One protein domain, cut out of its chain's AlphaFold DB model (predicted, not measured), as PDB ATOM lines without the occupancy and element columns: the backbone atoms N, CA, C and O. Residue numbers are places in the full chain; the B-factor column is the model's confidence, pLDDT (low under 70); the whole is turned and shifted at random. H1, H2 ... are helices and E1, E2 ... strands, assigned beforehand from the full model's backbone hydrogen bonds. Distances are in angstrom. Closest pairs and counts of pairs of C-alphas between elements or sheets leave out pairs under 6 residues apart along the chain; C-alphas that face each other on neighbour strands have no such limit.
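What this domain is: This is residues 121 to 180 of the 287 residues of the protein "Transposase DDE domain-containing protein" of Marinomonas polaris DSM 16579 (UniProt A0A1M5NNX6). A rod with a small packed end: the two-stranded ribbon E1 and E2 has H2 packed over one face, while residues 125 to 143 make a long loop that reaches away and folds back to H1, which leads into E2. The 60 printed residues run E1, H1, E2, H2, a mixed class with an antiparallel sheet. The whole is only just loose, close to extended, with a radius of gyration of the C-alphas of 15.4 A and spans of 48 by 17 by 17 A.

Where its parts are: E1, residues 121 to 124, begins at C-alpha 121 (34.710, -86.222, 114.547) and measures 9.7 A. H1, residues 144 to 152, measures 12.3 A, as does E2, residues 157 to 161. H2, residues 169 to 180, measures 17.7 A and ends at C-alpha 180 (27.415, -94.451, 128.574).

How they stand to each other: E1 and E2 are antiparallel neighbours at 149 degrees, with N 122 and O 159 within hydrogen-bond range at 2.8 A. The closest C-alphas of E1 and H2 are those of Val 122 and Ala 170, 5.9 A apart; of E2 and H2, those of Ser 161 and Cys 173, 7.0 A. H1 and H2 are apart. Every O i to N i+4 pair is within hydrogen-bond range in H1, and 6 of 8 in H2.

The domain as a whole: The C-alphas farthest apart, of Lys 137 and Pro 164, are 48.3 A apart. The link E1 to H1 is long; the printed part has no cut, and no printed residue is under 70 in pLDDT.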
ATOM      1  N   PHE A 121      36.039 -86.619 114.113       89.62
ATOM      2  CA  PHE A 121      34.710 -86.222 114.547       89.62
ATOM      3  C   PHE A 121      33.646 -87.103 113.893       89.62
ATOM      4  O   PHE A 121      33.695 -87.383 112.696       89.62
ATOM      5  N   VAL A 122      32.658 -87.516 114.680       91.00
ATOM      6  CA  VAL A 122      31.459 -88.209 114.209       91.00
ATOM      7  C   VAL A 122      30.249 -87.410 114.655       91.00
ATOM      8  O   VAL A 122      29.981 -87.312 115.851       91.00
ATOM      9  N   LEU A 123      29.497 -86.877 113.693       92.19
ATOM     10  CA  LEU A 123      28.180 -86.305 113.944       92.19
ATOM     11  C   LEU A 123      27.120 -87.386 113.709       92.19
ATOM     12  O   LEU A 123      26.995 -87.916 112.606       92.19
ATOM     13  N   TYR A 124      26.360 -87.728 114.745       90.31
ATOM     14  CA  TYR A 124      25.347 -88.779 114.688       90.31
ATOM     15  C   TYR A 124      24.000 -88.298 115.216       90.31
ATOM     16  O   TYR A 124      23.895 -87.803 116.334       90.31
ATOM     17  N   LYS A 125      22.936 -88.530 114.444       91.00
ATOM     18  CA  LYS A 125      21.555 -88.288 114.868       91.00
ATOM     19  C   LYS A 125      20.738 -89.564 114.715       91.00
ATOM     20  O   LYS A 125      20.525 -90.041 113.604       91.00
ATOM     21  N   SER A 126      20.269 -90.117 115.831       86.75
ATOM     22  CA  SER A 126      19.412 -91.305 115.801       86.75
ATOM     23  C   SER A 126      18.002 -90.972 115.309       86.75
ATOM     24  O   SER A 126      17.479 -89.897 115.617       86.75
ATOM     25  N   SER A 127      17.348 -91.919 114.635       89.06
ATOM     26  CA  SER A 127      15.938 -91.785 114.255       89.06
ATOM     27  C   SER A 127      15.031 -91.617 115.488       89.06
ATOM     28  O   SER A 127      15.256 -92.277 116.513       89.06
ATOM     29  N   PRO A 128      13.984 -90.771 115.417       87.12
ATOM     30  CA  PRO A 128      13.048 -90.587 116.523       87.12
ATOM     31  C   PRO A 128      12.372 -91.902 116.939       87.12
ATOM     32  O   PRO A 128      11.829 -92.620 116.108       87.12
ATOM     33  N   LYS A 129      12.360 -92.204 118.245       86.38
ATOM     34  CA  LYS A 129      11.719 -93.418 118.804       86.38
ATOM     35  C   LYS A 129      10.287 -93.196 119.314       86.38
ATOM     36  O   LYS A 129       9.735 -94.096 119.936       86.38
ATOM     37  N   GLY A 130       9.731 -91.989 119.169       87.31
ATOM     38  CA  GLY A 130       8.370 -91.650 119.627       87.31
ATOM     39  C   GLY A 130       8.125 -91.763 121.142       87.31
ATOM     40  O   GLY A 130       6.985 -91.862 121.581       87.31
ATOM     41  N   ARG A 131       9.178 -91.792 121.973       87.00
ATOM     42  CA  ARG A 131       9.039 -91.990 123.426       87.00
ATOM     43  C   ARG A 131       8.618 -90.702 124.125       87.00
ATOM     44  O   ARG A 131       9.235 -89.656 123.933       87.00
ATOM     45  N   HIS A 132       7.652 -90.820 125.030       88.12
ATOM     46  CA  HIS A 132       7.220 -89.733 125.903       88.12
ATOM     47  C   HIS A 132       7.323 -90.140 127.373       88.12
ATOM     48  O   HIS A 132       6.920 -91.236 127.757       88.12
ATOM     49  N   SER A 133       7.867 -89.248 128.204       89.06
ATOM     50  CA  SER A 133       7.863 -89.431 129.655       89.06
ATOM     51  C   SER A 133       6.455 -89.181 130.188       89.06
ATOM     52  O   SER A 133       5.919 -88.080 130.027       89.06
ATOM     53  N   ILE A 134       5.857 -90.198 130.807       92.50
ATOM     54  CA  ILE A 134       4.523 -90.127 131.408       92.50
ATOM     55  C   ILE A 134       4.610 -89.940 132.928       92.50
ATOM     56  O   ILE A 134       5.581 -90.330 133.590       92.50
ATOM     57  N   ASN A 135       3.614 -89.266 133.495       92.06
ATOM     58  CA  ASN A 135       3.423 -89.162 134.935       92.06
ATOM     59  C   ASN A 135       2.591 -90.349 135.457       92.06
ATOM     60  O   ASN A 135       2.144 -91.197 134.690       92.06
ATOM     61  N   GLN A 136       2.380 -90.405 136.773       89.75
ATOM     62  CA  GLN A 136       1.588 -91.468 137.410       89.75
ATOM     63  C   GLN A 136       0.125 -91.497 136.930       89.75
ATOM     64  O   GLN A 136      -0.514 -92.537 136.994       89.75
ATOM     65  N   LYS A 137      -0.386 -90.376 136.402       92.50
ATOM     66  CA  LYS A 137      -1.736 -90.239 135.838       92.50
ATOM     67  C   LYS A 137      -1.795 -90.585 134.339       92.50
ATOM     68  O   LYS A 137      -2.768 -90.242 133.681       92.50
ATOM     69  N   GLY A 138      -0.730 -91.156 133.765       90.75
ATOM     70  CA  GLY A 138      -0.648 -91.503 132.340       90.75
ATOM     71  C   GLY A 138      -0.501 -90.313 131.381       90.75
ATOM     72  O   GLY A 138      -0.381 -90.509 130.176       90.75
ATOM     73  N   LYS A 139      -0.457 -89.074 131.885       92.75
ATOM     74  CA  LYS A 139      -0.294 -87.865 131.063       92.75
ATOM     75  C   LYS A 139       1.183 -87.577 130.808       92.75
ATOM     76  O   LYS A 139       2.046 -87.903 131.627       92.75
ATOM     77  N   ARG A 140       1.488 -86.907 129.695       91.69
ATOM     78  CA  ARG A 140       2.852 -86.456 129.383       91.69
ATOM     79  C   ARG A 140       3.366 -85.510 130.474       91.69
ATOM     80  O   ARG A 140       2.663 -84.588 130.880       91.69
ATOM     81  N   ARG A 141       4.597 -85.725 130.946       93.56
ATOM     82  CA  ARG A 141       5.251 -84.809 131.891       93.56
ATOM     83  C   ARG A 141       5.575 -83.479 131.219       93.56
ATOM     84  O   ARG A 141       6.102 -83.450 130.109       93.56
ATOM     85  N   THR A 142       5.309 -82.402 131.947       92.38
ATOM     86  CA  THR A 142       5.512 -81.010 131.521       92.38
ATOM     87  C   THR A 142       6.500 -80.252 132.408       92.38
ATOM     88  O   THR A 142       6.699 -79.060 132.210       92.38
ATOM     89  N   SER A 143       7.142 -80.915 133.380       93.25
ATOM     90  CA  SER A 143       8.146 -80.268 134.229       93.25
ATOM     91  C   SER A 143       9.327 -79.768 133.397       93.25
ATOM     92  O   SER A 143       9.739 -80.440 132.447       93.25
ATOM     93  N   LEU A 144       9.919 -78.636 133.795       91.25
ATOM     94  CA  LEU A 144      11.070 -78.040 133.109       91.25
ATOM     95  C   LEU A 144      12.188 -79.066 132.885       91.25
ATOM     96  O   LEU A 144      12.631 -79.260 131.759       91.25
ATOM     97  N   SER A 145      12.544 -79.821 133.927       87.69
ATOM     98  CA  SER A 145      13.532 -80.906 133.851       87.69
ATOM     99  C   SER A 145      13.213 -81.951 132.776       87.69
ATOM    100  O   SER A 145      14.099 -82.386 132.042       87.69
ATOM    101  N   SER A 146      11.941 -82.337 132.638       88.88
ATOM    102  CA  SER A 146      11.507 -83.302 131.627       88.88
ATOM    103  C   SER A 146      11.539 -82.706 130.223       88.88
ATOM    104  O   SER A 146      11.813 -83.433 129.268       88.88
ATOM    105  N   LEU A 147      11.228 -81.417 130.079       90.25
ATOM    106  CA  LEU A 147      11.257 -80.719 128.798       90.25
ATOM    107  C   LEU A 147      12.695 -80.496 128.321       90.25
ATOM    108  O   LEU A 147      12.983 -80.788 127.163       90.25
ATOM    109  N   THR A 148      13.600 -80.072 129.206       87.94
ATOM    110  CA  THR A 148      15.034 -79.923 128.913       87.94
ATOM    111  C   THR A 148      15.644 -81.253 128.481       87.94
ATOM    112  O   THR A 148      16.237 -81.330 127.409       87.94
ATOM    113  N   ALA A 149      15.401 -82.336 129.230       85.75
ATOM    114  CA  ALA A 149      15.870 -83.669 128.846       85.75
ATOM    115  C   ALA A 149      15.297 -84.131 127.492       85.75
ATOM    116  O   ALA A 149      16.002 -84.737 126.687       85.75
ATOM    117  N   ALA A 150      14.025 -83.828 127.205       87.00
ATOM    118  CA  ALA A 150      13.400 -84.165 125.926       87.00
ATOM    119  C   ALA A 150      13.954 -83.349 124.746       87.00
ATOM    120  O   ALA A 150      13.948 -83.852 123.623       87.00
ATOM    121  N   ARG A 151      14.401 -82.107 124.978       86.50
ATOM    122  CA  ARG A 151      15.097 -81.287 123.975       86.50
ATOM    123  C   ARG A 151      16.492 -81.851 123.702       86.50
ATOM    124  O   ARG A 151      16.750 -82.211 122.560       86.50
ATOM    125  N   GLY A 152      17.300 -82.066 124.742       84.44
ATOM    126  CA  GLY A 152      18.649 -82.633 124.603       84.44
ATOM    127  C   GLY A 152      18.661 -84.022 123.953       84.44
ATOM    128  O   GLY A 152      19.526 -84.335 123.147       84.44
ATOM    129  N   ALA A 153      17.639 -84.852 124.188       83.00
ATOM    130  CA  ALA A 153      17.518 -86.156 123.526       83.00
ATOM    131  C   ALA A 153      17.302 -86.089 121.995       83.00
ATOM    132  O   ALA A 153      17.401 -87.121 121.329       83.00
ATOM    133  N   LYS A 154      16.958 -84.917 121.439       84.69
ATOM    134  CA  LYS A 154      16.809 -84.692 119.989       84.69
ATOM    135  C   LYS A 154      18.076 -84.137 119.336       84.69
ATOM    136  O   LYS A 154      18.139 -84.100 118.103       84.69
ATOM    137  N   GLU A 155      19.033 -83.681 120.136       86.56
ATOM    138  CA  GLU A 155      20.288 -83.119 119.652       86.56
ATOM    139  C   GLU A 155      21.185 -84.236 119.098       86.56
ATOM    140  O   GLU A 155      21.189 -85.354 119.630       86.56
ATOM    141  N   PRO A 156      21.904 -83.983 117.990       90.12
ATOM    142  CA  PRO A 156      22.872 -84.938 117.482       90.12
ATOM    143  C   PRO A 156      24.030 -85.090 118.474       90.12
ATOM    144  O   PRO A 156      24.426 -84.143 119.147       90.12
ATOM    145  N   TRP A 157      24.613 -86.280 118.536       90.00
ATOM    146  CA  TRP A 157      25.873 -86.491 119.233       90.00
ATOM    147  C   TRP A 157      27.019 -86.041 118.340       90.00
ATOM    148  O   TRP A 157      27.137 -86.513 117.209       90.00
ATOM    149  N   LEU A 158      27.873 -85.169 118.868       90.62
ATOM    150  CA  LEU A 158      29.191 -84.899 118.313       90.62
ATOM    151  C   LEU A 158      30.212 -85.688 119.132       90.62
ATOM    152  O   LEU A 158      30.473 -85.367 120.289       90.62
ATOM    153  N   LEU A 159      30.748 -86.753 118.545       90.38
ATOM    154  CA  LEU A 159      31.729 -87.624 119.185       90.38
ATOM    155  C   LEU A 159      33.114 -87.339 118.617       90.38
ATOM    156  O   LEU A 159      33.267 -87.170 117.410       90.38
ATOM    157  N   VAL A 160      34.121 -87.356 119.483       89.38
ATOM    158  CA  VAL A 160      35.536 -87.306 119.104       89.38
ATOM    159  C   VAL A 160      36.159 -88.631 119.501       89.38
ATOM    160  O   VAL A 160      36.002 -89.069 120.641       89.38
ATOM    161  N   SER A 161      36.831 -89.300 118.568       89.06
ATOM    162  CA  SER A 161      37.442 -90.595 118.854       89.06
ATOM    163  C   SER A 161      38.781 -90.784 118.152       89.06
ATOM    164  O   SER A 161      39.015 -90.273 117.059       89.06
ATOM    165  N   SER A 162      39.643 -91.551 118.816       88.25
ATOM    166  CA  SER A 162      40.922 -92.060 118.318       88.25
ATOM    167  C   SER A 162      40.822 -93.516 117.836       88.25
ATOM    168  O   SER A 162      41.841 -94.184 117.645       88.25
ATOM    169  N   LEU A 163      39.601 -94.049 117.682       88.56
ATOM    170  CA  LEU A 163      39.385 -95.398 117.159       88.56
ATOM    171  C   LEU A 163      39.875 -95.520 115.700       88.56
ATOM    172  O   LEU A 163      39.842 -94.540 114.955       88.56
ATOM    173  N   PRO A 164      40.295 -96.720 115.253       87.62
ATOM    174  CA  PRO A 164      40.732 -96.924 113.876       87.62
ATOM    175  C   PRO A 164      39.633 -96.599 112.862       87.62
ATOM    176  O   PRO A 164      38.506 -97.096 112.955       87.62
ATOM    177  N   VAL A 165      39.990 -95.793 111.868       87.06
ATOM    178  CA  VAL A 165      39.075 -95.320 110.829       87.06
ATOM    179  C   VAL A 165      38.848 -96.430 109.811       87.06
ATOM    180  O   VAL A 165      39.784 -96.992 109.252       87.06
ATOM    181  N   ASN A 166      37.584 -96.763 109.579       90.19
ATOM    182  CA  ASN A 166      37.135 -97.713 108.569       90.19
ATOM    183  C   ASN A 166      35.685 -97.393 108.172       90.19
ATOM    184  O   ASN A 166      35.055 -96.496 108.734       90.19
ATOM    185  N   ARG A 167      35.113 -98.159 107.237       91.62
ATOM    186  CA  ARG A 167      33.728 -97.970 106.760       91.62
ATOM    187  C   ARG A 167      32.668 -98.005 107.876       91.62
ATOM    188  O   ARG A 167      31.588 -97.443 107.720       91.62
ATOM    189  N   LEU A 168      32.953 -98.668 108.998       91.38
ATOM    190  CA  LEU A 168      32.065 -98.798 110.156       91.38
ATOM    191  C   LEU A 168      32.442 -97.858 111.313       91.38
ATOM    192  O   LEU A 168      31.819 -97.939 112.370       91.38
ATOM    193  N   TYR A 169      33.398 -96.942 111.121       91.06
ATOM    194  CA  TYR A 169      33.934 -96.057 112.162       91.06
ATOM    195  C   TYR A 169      32.841 -95.332 112.953       91.06
ATOM    196  O   TYR A 169      32.761 -95.469 114.175       91.06
ATOM    197  N   ALA A 170      31.931 -94.642 112.256       90.50
ATOM    198  CA  ALA A 170      30.826 -93.929 112.893       90.50
ATOM    199  C   ALA A 170      29.917 -94.872 113.697       90.50
ATOM    200  O   ALA A 170      29.549 -94.567 114.830       90.50
ATOM    201  N   LYS A 171      29.600 -96.054 113.149       91.50
ATOM    202  CA  LYS A 171      28.774 -97.061 113.833       91.50
ATOM    203  C   LYS A 171      29.459 -97.584 115.094       91.50
ATOM    204  O   LYS A 171      28.790 -97.724 116.113       91.50
ATOM    205  N   HIS A 172      30.766 -97.842 115.054       91.50
ATOM    206  CA  HIS A 172      31.527 -98.293 116.221       91.50
ATOM    207  C   HIS A 172      31.623 -97.209 117.297       91.50
ATOM    208  O   HIS A 172      31.372 -97.506 118.463       91.50
ATOM    209  N   CYS A 173      31.897 -95.956 116.917       91.88
ATOM    210  CA  CYS A 173      31.933 -94.827 117.851       91.88
ATOM    211  C   CYS A 173      30.590 -94.652 118.565       91.88
ATOM    212  O   CYS A 173      30.536 -94.590 119.793       91.88
ATOM    213  N   VAL A 174      29.496 -94.645 117.799       92.00
ATOM    214  CA  VAL A 174      28.138 -94.551 118.347       92.00
ATOM    215  C   VAL A 174      27.836 -95.747 119.239       92.00
ATOM    216  O   VAL A 174      27.344 -95.559 120.345       92.00
ATOM    217  N   LYS A 175      28.164 -96.972 118.811       90.94
ATOM    218  CA  LYS A 175      27.883 -98.181 119.590       90.94
ATOM    219  C   LYS A 175      28.635 -98.217 120.918       90.94
ATOM    220  O   LYS A 175      28.060 -98.627 121.924       90.94
ATOM    221  N   ALA A 176      29.894 -97.784 120.915       89.69
ATOM    222  CA  ALA A 176      30.688 -97.639 122.125       89.69
ATOM    223  C   ALA A 176      30.081 -96.568 123.042       89.69
ATOM    224  O   ALA A 176      29.811 -96.835 124.207       89.69
ATOM    225  N   TYR A 177      29.769 -95.380 122.520       91.00
ATOM    226  CA  TYR A 177      29.223 -94.299 123.344       91.00
ATOM    227  C   TYR A 177      27.780 -94.561 123.822       91.00
ATOM    228  O   TYR A 177      27.402 -94.121 124.907       91.00
ATOM    229  N   GLU A 178      26.978 -95.362 123.105       88.62
ATOM    230  CA  GLU A 178      25.659 -95.831 123.567       88.62
ATOM    231  C   GLU A 178      25.733 -96.543 124.929       88.62
ATOM    232  O   GLU A 178      24.753 -96.533 125.684       88.62
ATOM    233  N   THR A 179      26.881 -97.133 125.292       86.75
ATOM    234  CA  THR A 179      27.045 -97.781 126.598       86.75
ATOM    235  C   THR A 179      27.176 -96.793 127.755       86.75
ATOM    236  O   THR A 179      27.108 -97.233 128.901       86.75
ATOM    237  N   ARG A 180      27.286 -95.474 127.513       84.69
ATOM    238  CA  ARG A 180      27.415 -94.451 128.574       84.69
ATOM    239  C   ARG A 180      26.297 -94.505 129.616       84.69
ATOM    240  O   ARG A 180      26.534 -94.248 130.789       84.69
TER     241      ARG A 180